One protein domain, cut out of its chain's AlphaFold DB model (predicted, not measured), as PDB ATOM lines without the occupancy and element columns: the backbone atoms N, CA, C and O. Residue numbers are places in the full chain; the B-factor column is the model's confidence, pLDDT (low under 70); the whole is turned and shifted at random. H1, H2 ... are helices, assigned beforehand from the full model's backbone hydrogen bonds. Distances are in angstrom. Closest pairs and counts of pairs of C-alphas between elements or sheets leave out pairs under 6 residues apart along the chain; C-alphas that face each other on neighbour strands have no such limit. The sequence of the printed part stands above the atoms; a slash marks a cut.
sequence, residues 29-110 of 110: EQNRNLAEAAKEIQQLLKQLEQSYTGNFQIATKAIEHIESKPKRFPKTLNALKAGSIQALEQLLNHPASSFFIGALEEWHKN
ATOM      1  N   GLU A  29     126.700 159.177 124.063       59.56
ATOM      2  CA  GLU A  29     128.166 159.087 124.026       59.56
ATOM      3  C   GLU A  29     128.711 158.487 125.322       59.56
ATOM      4  O   GLU A  29     129.586 157.626 125.277       59.56
ATOM      5  N   GLN A  30     128.150 158.863 126.474       62.28
ATOM      6  CA  GLN A  30     128.489 158.229 127.750       62.28
ATOM      7  C   GLN A  30     128.071 156.755 127.788       62.28
ATOM      8  O   GLN A  30     128.882 155.925 128.187       62.28
ATOM      9  N   ASN A  31     126.872 156.403 127.304       64.19
ATOM     10  CA  ASN A  31     126.466 154.996 127.201       64.19
ATOM     11  C   ASN A  31     127.336 154.211 126.220       64.19
ATOM     12  O   ASN A  31     127.655 153.059 126.486       64.19
ATOM     13  N   ARG A  32     127.749 154.813 125.096       68.81
ATOM     14  CA  ARG A  32     128.689 154.168 124.167       68.81
ATOM     15  C   ARG A  32     130.046 153.932 124.820       68.81
ATOM     16  O   ARG A  32     130.566 152.828 124.715       68.81
ATOM     17  N   ASN A  33     130.574 154.919 125.543       76.69
ATOM     18  CA  ASN A  33     131.832 154.774 126.272       76.69
ATOM     19  C   ASN A  33     131.725 153.716 127.384       76.69
ATOM     20  O   ASN A  33     132.665 152.956 127.571       76.69
ATOM     21  N   LEU A  34     130.586 153.619 128.082       78.75
ATOM     22  CA  LEU A  34     130.324 152.571 129.077       78.75
ATOM     23  C   LEU A  34     130.220 151.181 128.436       78.75
ATOM     24  O   LEU A  34     130.856 150.248 128.914       78.75
ATOM     25  N   ALA A  35     129.457 151.049 127.348       81.50
ATOM     26  CA  ALA A  35     129.340 149.823 126.555       81.50
ATOM     27  C   ALA A  35     130.714 149.301 126.114       81.50
ATOM     28  O   ALA A  35     131.014 148.116 126.256       81.50
ATOM     29  N   GLU A  36     131.558 150.200 125.614       81.94
ATOM     30  CA  GLU A  36     132.915 149.896 125.164       81.94
ATOM     31  C   GLU A  36     133.826 149.510 126.342       81.94
ATOM     32  O   GLU A  36     134.474 148.465 126.304       81.94
ATOM     33  N   ALA A  37     133.768 150.273 127.437       81.75
ATOM     34  CA  ALA A  37     134.501 150.021 128.674       81.75
ATOM     35  C   ALA A  37     134.172 148.663 129.304       81.75
ATOM     36  O   ALA A  37     135.062 147.883 129.646       81.75
ATOM     37  N   ALA A  38     132.885 148.354 129.445       82.00
ATOM     38  CA  ALA A  38     132.463 147.078 129.992       82.00
ATOM     39  C   ALA A  38     132.837 145.937 129.053       82.00
ATOM     40  O   ALA A  38     133.231 144.887 129.532       82.00
ATOM     41  N   LYS A  39     132.778 146.123 127.729       84.69
ATOM     42  CA  LYS A  39     133.222 145.098 126.779       84.69
ATOM     43  C   LYS A  39     134.720 144.818 126.913       84.69
ATOM     44  O   LYS A  39     135.113 143.654 126.904       84.69
ATOM     45  N   GLU A  40     135.543 145.851 127.082       85.00
ATOM     46  CA  GLU A  40     136.973 145.704 127.377       85.00
ATOM     47  C   GLU A  40     137.211 144.927 128.679       85.00
ATOM     48  O   GLU A  40     137.988 143.971 128.693       85.00
ATOM     49  N   ILE A  41     136.500 145.281 129.752       82.94
ATOM     50  CA  ILE A  41     136.588 144.584 131.043       82.94
ATOM     51  C   ILE A  41     136.068 143.150 130.925       82.94
ATOM     52  O   ILE A  41     136.692 142.233 131.439       82.94
ATOM     53  N   GLN A  42     134.978 142.920 130.201       85.12
ATOM     54  CA  GLN A  42     134.424 141.593 129.953       85.12
ATOM     55  C   GLN A  42     135.431 140.717 129.204       85.12
ATOM     56  O   GLN A  42     135.596 139.547 129.534       85.12
ATOM     57  N   GLN A  43     136.126 141.266 128.202       87.06
ATOM     58  CA  GLN A  43     137.190 140.541 127.511       87.06
ATOM     59  C   GLN A  43     138.363 140.242 128.445       87.06
ATOM     60  O   GLN A  43     138.859 139.119 128.428       87.06
ATOM     61  N   LEU A  44     138.768 141.200 129.283       86.00
ATOM     62  CA  LEU A  44     139.825 141.010 130.273       86.00
ATOM     63  C   LEU A  44     139.459 139.915 131.288       86.00
ATOM     64  O   LEU A  44     140.244 138.994 131.500       86.00
ATOM     65  N   LEU A  45     138.254 139.976 131.861       84.62
ATOM     66  CA  LEU A  45     137.713 138.965 132.768       84.62
ATOM     67  C   LEU A  45     137.706 137.598 132.084       84.62
ATOM     68  O   LEU A  45     138.265 136.657 132.629       84.62
ATOM     69  N   LYS A  46     137.209 137.508 130.845       86.50
ATOM     70  CA  LYS A  46     137.173 136.256 130.079       86.50
ATOM     71  C   LYS A  46     138.557 135.690 129.770       86.50
ATOM     72  O   LYS A  46     138.738 134.477 129.750       86.50
ATOM     73  N   GLN A  47     139.550 136.546 129.528       87.38
ATOM     74  CA  GLN A  47     140.941 136.111 129.378       87.38
ATOM     75  C   GLN A  47     141.501 135.569 130.693       87.38
ATOM     76  O   GLN A  47     142.218 134.571 130.690       87.38
ATOM     77  N   LEU A  48     141.166 136.205 131.814       86.62
ATOM     78  CA  LEU A  48     141.583 135.762 133.138       86.62
ATOM     79  C   LEU A  48     140.860 134.480 133.559       86.62
ATOM     80  O   LEU A  48     141.499 133.616 134.137       86.62
ATOM     81  N   GLU A  49     139.597 134.285 133.186       85.00
ATOM     82  CA  GLU A  49     138.855 133.035 133.407       85.00
ATOM     83  C   GLU A  49     139.507 131.811 132.758       85.00
ATOM     84  O   GLU A  49     139.371 130.695 133.252       85.00
ATOM     85  N   GLN A  50     140.241 131.996 131.656       85.06
ATOM     86  CA  GLN A  50     141.004 130.903 131.040       85.06
ATOM     87  C   GLN A  50     142.204 130.473 131.894       85.06
ATOM     88  O   GLN A  50     142.677 129.347 131.760       85.06
ATOM     89  N   SER A  51     142.713 131.365 132.749       85.69
ATOM     90  CA  SER A  51     143.903 131.130 133.571       85.69
ATOM     91  C   SER A  51     143.587 130.956 135.061       85.69
ATOM     92  O   SER A  51     144.413 130.413 135.792       85.69
ATOM     93  N   TYR A  52     142.422 131.419 135.515       83.56
ATOM     94  CA  TYR A  52     142.000 131.458 136.910       83.56
ATOM     95  C   TYR A  52     140.543 130.999 137.009       83.56
ATOM     96  O   TYR A  52     139.686 131.486 136.287       83.56
ATOM     97  N   THR A  53     140.240 130.094 137.938       79.94
ATOM     98  CA  THR A  53     138.874 129.561 138.137       79.94
ATOM     99  C   THR A  53     138.096 130.310 139.230       79.94
ATOM    100  O   THR A  53     136.910 130.077 139.434       79.94
ATOM    101  N   GLY A  54     138.753 131.207 139.973       84.94
ATOM    102  CA  GLY A  54     138.143 131.928 141.092       84.94
ATOM    103  C   GLY A  54     137.664 133.324 140.705       84.94
ATOM    104  O   GLY A  54     138.493 134.167 140.376       84.94
ATOM    105  N   ASN A  55     136.362 133.602 140.838       83.69
ATOM    106  CA  ASN A  55     135.762 134.913 140.530       83.69
ATOM    107  C   ASN A  55     136.467 136.082 141.234       83.69
ATOM    108  O   ASN A  55     136.704 137.119 140.621       83.69
ATOM    109  N   PHE A  56     136.848 135.893 142.499       83.94
ATOM    110  CA  PHE A  56     137.612 136.878 143.264       83.94
ATOM    111  C   PHE A  56     139.016 137.105 142.682       83.94
ATOM    112  O   PHE A  56     139.402 138.241 142.448       83.94
ATOM    113  N   GLN A  57     139.760 136.036 142.367       86.06
ATOM    114  CA  GLN A  57     141.094 136.162 141.761       86.06
ATOM    115  C   GLN A  57     141.032 136.818 140.382       86.06
ATOM    116  O   GLN A  57     141.861 137.669 140.076       86.06
ATOM    117  N   ILE A  58     140.042 136.449 139.566       87.00
ATOM    118  CA  ILE A  58     139.791 137.052 138.256       87.00
ATOM    119  C   ILE A  58     139.527 138.557 138.408       87.00
ATOM    120  O   ILE A  58     140.140 139.360 137.710       87.00
ATOM    121  N   ALA A  59     138.660 138.940 139.347       85.62
ATOM    122  CA  ALA A  59     138.349 140.331 139.653       85.62
ATOM    123  C   ALA A  59     139.583 141.129 140.102       85.62
ATOM    124  O   ALA A  59     139.886 142.165 139.513       85.62
ATOM    125  N   THR A  60     140.332 140.628 141.088       86.06
ATOM    126  CA  THR A  60     141.559 141.273 141.577       86.06
ATOM    127  C   THR A  60     142.592 141.415 140.463       86.06
ATOM    128  O   THR A  60     143.117 142.503 140.246       86.06
ATOM    129  N   LYS A  61     142.824 140.353 139.680       88.38
ATOM    130  CA  LYS A  61     143.773 140.386 138.560       88.38
ATOM    131  C   LYS A  61     143.345 141.351 137.464       88.38
ATOM    132  O   LYS A  61     144.209 141.954 136.833       88.38
ATOM    133  N   ALA A  62     142.045 141.511 137.230       85.81
ATOM    134  CA  ALA A  62     141.536 142.483 136.273       85.81
ATOM    135  C   ALA A  62     141.844 143.918 136.727       85.81
ATOM    136  O   ALA A  62     142.351 144.702 135.927       85.81
ATOM    137  N   ILE A  63     141.628 144.240 138.007       84.38
ATOM    138  CA  ILE A  63     141.992 145.546 138.578       84.38
ATOM    139  C   ILE A  63     143.503 145.766 138.543       84.38
ATOM    140  O   ILE A  63     143.937 146.784 138.014       84.38
ATOM    141  N   GLU A  64     144.314 144.788 138.966       85.69
ATOM    142  CA  GLU A  64     145.780 144.855 138.851       85.69
ATOM    143  C   GLU A  64     146.225 145.101 137.399       85.69
ATOM    144  O   GLU A  64     147.180 145.833 137.145       85.69
ATOM    145  N   HIS A  65     145.536 144.517 136.412       83.62
ATOM    146  CA  HIS A  65     145.851 144.723 134.999       83.62
ATOM    147  C   HIS A  65     145.507 146.141 134.524       83.62
ATOM    148  O   HIS A  65     146.262 146.729 133.743       83.62
ATOM    149  N   ILE A  66     144.381 146.688 134.989       79.94
ATOM    150  CA  ILE A  66     143.946 148.060 134.701       79.94
ATOM    151  C   ILE A  66     144.900 149.062 135.368       79.94
ATOM    152  O   ILE A  66     145.348 150.002 134.709       79.94
ATOM    153  N   GLU A  67     145.279 148.817 136.623       79.31
ATOM    154  CA  GLU A  67     146.220 149.629 137.400       79.31
ATOM    155  C   GLU A  67     147.642 149.575 136.825       79.31
ATOM    156  O   GLU A  67     148.306 150.602 136.710       79.31
ATOM    157  N   SER A  68     148.099 148.399 136.387       81.94
ATOM    158  CA  SER A  68     149.407 148.228 135.745       81.94
ATOM    159  C   SER A  68     149.459 148.863 134.349       81.94
ATOM    160  O   SER A  68     150.529 149.258 133.872       81.94
ATOM    161  N   LYS A  69     148.310 148.998 133.665       76.00
ATOM    162  CA  LYS A  69     148.218 149.554 132.302       76.00
ATOM    163  C   LYS A  69     147.211 150.704 132.169       76.00
ATOM    164  O   LYS A  69     146.378 150.687 131.255       76.00
ATOM    165  N   PRO A  70     147.378 151.805 132.922       66.06
ATOM    166  CA  PRO A  70     146.425 152.914 132.929       66.06
ATOM    167  C   PRO A  70     146.380 153.649 131.579       66.06
ATOM    168  O   PRO A  70     145.378 154.259 131.224       66.06
ATOM    169  N   LYS A  71     147.441 153.536 130.763       65.62
ATOM    170  CA  LYS A  71     147.509 154.100 129.402       65.62
ATOM    171  C   LYS A  71     146.566 153.435 128.392       65.62
ATOM    172  O   LYS A  71     146.307 154.031 127.352       65.62
ATOM    173  N   ARG A  72     146.099 152.207 128.648       66.75
ATOM    174  CA  ARG A  72     145.219 151.457 127.730       66.75
ATOM    175  C   ARG A  72     143.740 151.591 128.096       66.75
ATOM    176  O   ARG A  72     142.916 151.498 127.201       66.75
ATOM    177  N   PHE A  73     143.437 151.908 129.357       70.50
ATOM    178  CA  PHE A  73     142.075 151.962 129.900       70.50
ATOM    179  C   PHE A  73     141.590 153.352 130.384       70.50
ATOM    180  O   PHE A  73     140.689 153.397 131.223       70.50
ATOM    181  N   PRO A  74     142.099 154.511 129.903       67.00
ATOM    182  CA  PRO A  74     141.681 155.803 130.454       67.00
ATOM    183  C   PRO A  74     140.203 156.109 130.161       67.00
ATOM    184  O   PRO A  74     139.502 156.677 130.996       67.00
ATOM    185  N   LYS A  75     139.706 155.689 128.990       67.56
ATOM    186  CA  LYS A  75     138.284 155.794 128.636       67.56
ATOM    187  C   LYS A  75     137.436 154.830 129.452       67.56
ATOM    188  O   LYS A  75     136.389 155.230 129.942       67.56
ATOM    189  N   THR A  76     137.930 153.612 129.648       75.44
ATOM    190  CA  THR A  76     137.272 152.561 130.422       75.44
ATOM    191  C   THR A  76     137.060 152.981 131.870       75.44
ATOM    192  O   THR A  76     135.941 152.899 132.360       75.44
ATOM    193  N   LEU A  77     138.081 153.554 132.513       74.19
ATOM    194  CA  LEU A  77     137.995 154.106 133.869       74.19
ATOM    195  C   LEU A  77     137.064 155.319 133.963       74.19
ATOM    196  O   LEU A  77     136.243 155.394 134.876       74.19
ATOM    197  N   ASN A  78     137.154 156.258 133.015       74.44
ATOM    198  CA  ASN A  78     136.263 157.421 132.994       74.44
ATOM    199  C   ASN A  78     134.806 157.024 132.758       74.44
ATOM    200  O   ASN A  78     133.914 157.607 133.365       74.44
ATOM    201  N   ALA A  79     134.559 156.032 131.907       74.69
ATOM    202  CA  ALA A  79     133.229 155.507 131.652       74.69
ATOM    203  C   ALA A  79     132.696 154.702 132.840       74.69
ATOM    204  O   ALA A  79     131.526 154.841 133.162       74.69
ATOM    205  N   LEU A  80     133.541 153.936 133.535       74.81
ATOM    206  CA  LEU A  80     133.194 153.272 134.798       74.81
ATOM    207  C   LEU A  80     132.811 154.278 135.883       74.81
ATOM    208  O   LEU A  80     131.827 154.083 136.579       74.81
ATOM    209  N   LYS A  81     133.581 155.364 136.005       70.81
ATOM    210  CA  LYS A  81     133.362 156.424 136.996       70.81
ATOM    211  C   LYS A  81     132.146 157.295 136.661       70.81
ATOM    212  O   LYS A  81     131.469 157.765 137.568       70.81
ATOM    213  N   ALA A  82     131.890 157.537 135.376       71.06
ATOM    214  CA  ALA A  82     130.709 158.262 134.905       71.06
ATOM    215  C   ALA A  82     129.456 157.371 134.844       71.06
ATOM    216  O   ALA A  82     128.333 157.870 134.848       71.06
ATOM    217  N   GLY A  83     129.661 156.062 134.746       67.88
ATOM    218  CA  GLY A  83     128.646 155.032 134.686       67.88
ATOM    219  C   GLY A  83     128.104 154.655 136.049       67.88
ATOM    220  O   GLY A  83     128.795 154.719 137.060       67.88
ATOM    221  N   SER A  84     126.854 154.205 136.089       76.88
ATOM    222  CA  SER A  84     126.322 153.572 137.293       76.88
ATOM    223  C   SER A  84     126.863 152.147 137.416       76.88
ATOM    224  O   SER A  84     126.814 151.387 136.449       76.88
ATOM    225  N   ILE A  85     127.290 151.758 138.619       76.06
ATOM    226  CA  ILE A  85     127.729 150.389 138.944       76.06
ATOM    227  C   ILE A  85     126.696 149.340 138.502       76.06
ATOM    228  O   ILE A  85     127.049 148.329 137.907       76.06
ATOM    229  N   GLN A  86     125.408 149.636 138.681       74.94
ATOM    230  CA  GLN A  86     124.305 148.774 138.244       74.94
ATOM    231  C   GLN A  86     124.281 148.550 136.722       74.94
ATOM    232  O   GLN A  86     124.030 147.440 136.259       74.94
ATOM    233  N   ALA A  87     124.565 149.590 135.929       77.25
ATOM    234  CA  ALA A  87     124.630 149.467 134.475       77.25
ATOM    235  C   ALA A  87     125.846 148.636 134.056       77.25
ATOM    236  O   ALA A  87     125.750 147.826 133.139       77.25
ATOM    237  N   LEU A  88     126.972 148.791 134.759       78.38
ATOM    238  CA  LEU A  88     128.153 147.960 134.556       78.38
ATOM    239  C   LEU A  88     127.882 146.485 134.893       78.38
ATOM    240  O   LEU A  88     128.269 145.623 134.111       78.38
ATOM    241  N   GLU A  89     127.186 146.180 135.995       80.62
ATOM    242  CA  GLU A  89     126.790 144.800 136.330       80.62
ATOM    243  C   GLU A  89     125.937 144.170 135.235       80.62
ATOM    244  O   GLU A  89     126.243 143.069 134.774       80.62
ATOM    245  N   GLN A  90     124.903 144.885 134.784       79.94
ATOM    246  CA  GLN A  90     124.013 144.414 133.722       79.94
ATOM    247  C   GLN A  90     124.747 144.191 132.399       79.94
ATOM    248  O   GLN A  90     124.411 143.280 131.648       79.94
ATOM    249  N   LEU A  91     125.739 145.026 132.112       80.25
ATOM    250  CA  LEU A  91     126.460 145.021 130.850       80.25
ATOM    251  C   LEU A  91     127.573 143.971 130.812       80.25
ATOM    252  O   LEU A  91     127.778 143.344 129.778       80.25
ATOM    253  N   LEU A  92     128.264 143.758 131.935       81.06
ATOM    254  CA  LEU A  92     129.225 142.666 132.081       81.06
ATOM    255  C   LEU A  92     128.516 141.308 132.140       81.06
ATOM    256  O   LEU A  92     129.072 140.327 131.653       81.06
ATOM    257  N   ASN A  93     127.317 141.251 132.741       80.25
ATOM    258  CA  ASN A  93     126.478 140.054 132.865       80.25
ATOM    259  C   ASN A  93     127.285 138.791 133.240       80.25
ATOM    260  O   ASN A  93     127.150 137.735 132.619       80.25
ATOM    261  N   HIS A  94     128.187 138.926 134.220       73.81
ATOM    262  CA  HIS A  94     129.185 137.921 134.570       73.81
ATOM    263  C   HIS A  94     129.171 137.632 136.082       73.81
ATOM    264  O   HIS A  94     129.078 138.569 136.874       73.81
ATOM    265  N   PRO A  95     129.324 136.373 136.538       75.38
ATOM    266  CA  PRO A  95     129.401 136.056 137.971       75.38
ATOM    267  C   PRO A  95     130.611 136.694 138.676       75.38
ATOM    268  O   PRO A  95     130.584 136.911 139.884       75.38
ATOM    269  N   ALA A  96     131.669 137.028 137.931       79.44
ATOM    270  CA  ALA A  96     132.818 137.771 138.453       79.44
ATOM    271  C   ALA A  96     132.616 139.301 138.470       79.44
ATOM    272  O   ALA A  96     133.446 139.998 139.045       79.44
ATOM    273  N   SER A  97     131.534 139.835 137.882       80.94
ATOM    274  CA  SER A  97     131.284 141.285 137.808       80.94
ATOM    275  C   SER A  97     131.163 141.924 139.179       80.94
ATOM    276  O   SER A  97     131.799 142.941 139.426       80.94
ATOM    277  N   SER A  98     130.390 141.324 140.084       83.81
ATOM    278  CA  SER A  98     130.174 141.884 141.421       83.81
ATOM    279  C   SER A  98     131.467 141.875 142.246       83.81
ATOM    280  O   SER A  98     131.737 142.816 142.986       83.81
ATOM    281  N   PHE A  99     132.330 140.868 142.055       85.06
ATOM    282  CA  PHE A  99     133.672 140.850 142.651       85.06
ATOM    283  C   PHE A  99     134.584 141.910 142.032       85.06
ATOM    284  O   PHE A  99     135.326 142.570 142.751       85.06
ATOM    285  N   PHE A 100     134.528 142.082 140.711       84.38
ATOM    286  CA  PHE A 100     135.305 143.093 139.998       84.38
ATOM    287  C   PHE A 100     134.913 144.503 140.429       84.38
ATOM    288  O   PHE A 100     135.784 145.327 140.675       84.38
ATOM    289  N   ILE A 101     133.618 144.762 140.578       84.12
ATOM    290  CA  ILE A 101     133.089 146.018 141.101       84.12
ATOM    291  C   ILE A 101     133.533 146.236 142.538       84.12
ATOM    292  O   ILE A 101     134.035 147.310 142.834       84.12
ATOM    293  N   GLY A 102     133.433 145.223 143.404       84.69
ATOM    294  CA  GLY A 102     133.933 145.332 144.775       84.69
ATOM    295  C   GLY A 102     135.426 145.671 144.818       84.69
ATOM    296  O   GLY A 102     135.832 146.581 145.535       84.69
ATOM    297  N   ALA A 103     136.236 145.008 143.988       84.81
ATOM    298  CA  ALA A 103     137.666 145.290 143.867       84.81
ATOM    299  C   ALA A 103     137.948 146.685 143.272       84.81
ATOM    300  O   ALA A 103     138.891 147.354 143.683       84.81
ATOM    301  N   LEU A 104     137.123 147.150 142.329       81.19
ATOM    302  CA  LEU A 104     137.200 148.494 141.754       81.19
ATOM    303  C   LEU A 104     136.836 149.578 142.775       81.19
ATOM    304  O   LEU A 104     137.486 150.620 142.814       81.19
ATOM    305  N   GLU A 105     135.790 149.358 143.573       80.25
ATOM    306  CA  GLU A 105     135.371 150.269 144.639       80.25
ATOM    307  C   GLU A 105     136.433 150.362 145.735       80.25
ATOM    308  O   GLU A 105     136.717 151.455 146.226       80.25
ATOM    309  N   GLU A 106     137.050 149.233 146.088       82.56
ATOM    310  CA  GLU A 106     138.172 149.187 147.026       82.56
ATOM    311  C   GLU A 106     139.389 149.943 146.475       82.56
ATOM    312  O   GLU A 106     139.940 150.798 147.167       82.56
ATOM    313  N   TRP A 107     139.731 149.730 145.201       78.56
ATOM    314  CA  TRP A 107     140.778 150.480 144.506       78.56
ATOM    315  C   TRP A 107     140.486 151.985 144.421       78.56
ATOM    316  O   TRP A 107     141.393 152.793 144.568       78.56
ATOM    317  N   HIS A 108     139.227 152.393 144.214       67.88
ATOM    318  CA  HIS A 108     138.852 153.813 144.158       67.88
ATOM    319  C   HIS A 108     138.852 154.496 145.539       67.88
ATOM    320  O   HIS A 108     138.982 155.720 145.610       67.88
ATOM    321  N   LYS A 109     138.698 153.728 146.624       70.19
ATOM    322  CA  LYS A 109     138.774 154.229 148.006       70.19
ATOM    323  C   LYS A 109     140.203 154.411 148.523       70.19
ATOM    324  O   LYS A 109     140.366 155.160 149.490       70.19
ATOM    325  N   ASN A 110     141.180 153.711 147.949       52.72
ATOM    326  CA  ASN A 110     142.590 153.755 148.348       52.72
ATOM    327  C   ASN A 110     143.382 154.820 147.571       52.72
ATOM    328  O   ASN A 110     144.453 155.217 148.084       52.72
TER     329      ASN A 110
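AT A GLANCE: This is residues 29 to 110 of the 110 residues of an uncharacterized protein of Moorea sp. SIO3I6 (UniProt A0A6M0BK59). One long helix, H1, runs along one side of the domain, and three shorter helices, H2, H3 and H4, each pack across it. The last helix, H5, lies on the far side from H1, between H2 and H4, and packs on both of them. H1 makes the longest axis. The printed part has 82 residues with five named helices, in the order H1, H2, H3, H4, H5, and no named strand, and its class is all helix. It is compact, with a radius of gyration of the C-alphas of 11.4 A and spans of 34 by 24 by 21 A.

HOW THE PARTS SIT: H1, residues 29 to 49, is the hub, touching three other helices. With residues 34 to 42 alone it touches H4, residues 85 to 92; the closest C-alphas, those of Gln 42 and Leu 92, are 5.7 A apart, and the two run the same way at a steep tilt of 60 degrees. H3, residues 74 to 82, touches H1 with the C-alphas of Ala 37 and Thr 76 closest, at 4.1 A; they run opposite ways at a steep tilt of 67 degrees, only just short of about perpendicular. With residues 41 to 49 alone H1 touches H2, residues 55 to 68; the closest C-alphas, those of Leu 48 and Ile 58, are 5.6 A apart, and the tilt is steep, 62 degrees, opposite ways. H5, residues 97 to 109, touches H2 at a steep tilt of 43 degrees, the same way, with the C-alphas of Ala 59 and Phe 100 closest at 4.1 A. H4 and H5 form a helical hairpin, two touching helices that run opposite ways, at a steep tilt of 42 degrees; H5 touches H4 with residues 97 to 101 alone, and the closest C-alphas, those of Glu 89 and Ser 97, are 5.9 A apart. H1 and H5 are near each other. H3 and H4 are close but not clearly touching, with the C-alphas of Leu 80 and Leu 88 closest at 7.3 A. H2 and H3, H2 and H4, and H3 and H5 are apart. The helix packing is mostly crossed, with no touching pair at a shallow tilt. In H1, H2, H3, H4 and H5 every O i to N i+4 pair is within hydrogen-bond range.

IN THESE COORDINATES: H1 measures 29.7 A from C-alpha 29 at (128.166, 159.087, 124.026) to C-alpha 49 at (138.855, 133.035, 133.407). H2, residues 55 to 68, measures 19.7 A, and H3, residues 74 to 82, 12.1 A. H4, residues 85 to 92, measures 10.4 A. H5 measures 18.1 A and ends with C-alpha 109 at (138.774, 154.229, 148.006).

THE WHOLE: The two C-alphas farthest apart, those of Glu 29 and Thr 53, are 34.4 A apart. The printed part has no cut and ends at residue 110, the chain's last residue. The four links between the helices are tight. The mean pLDDT of the printed part is 78.7, and 12 residues are under 70: 29 to 32, 70 to 72, 74 to 75, 83, 108 and 110.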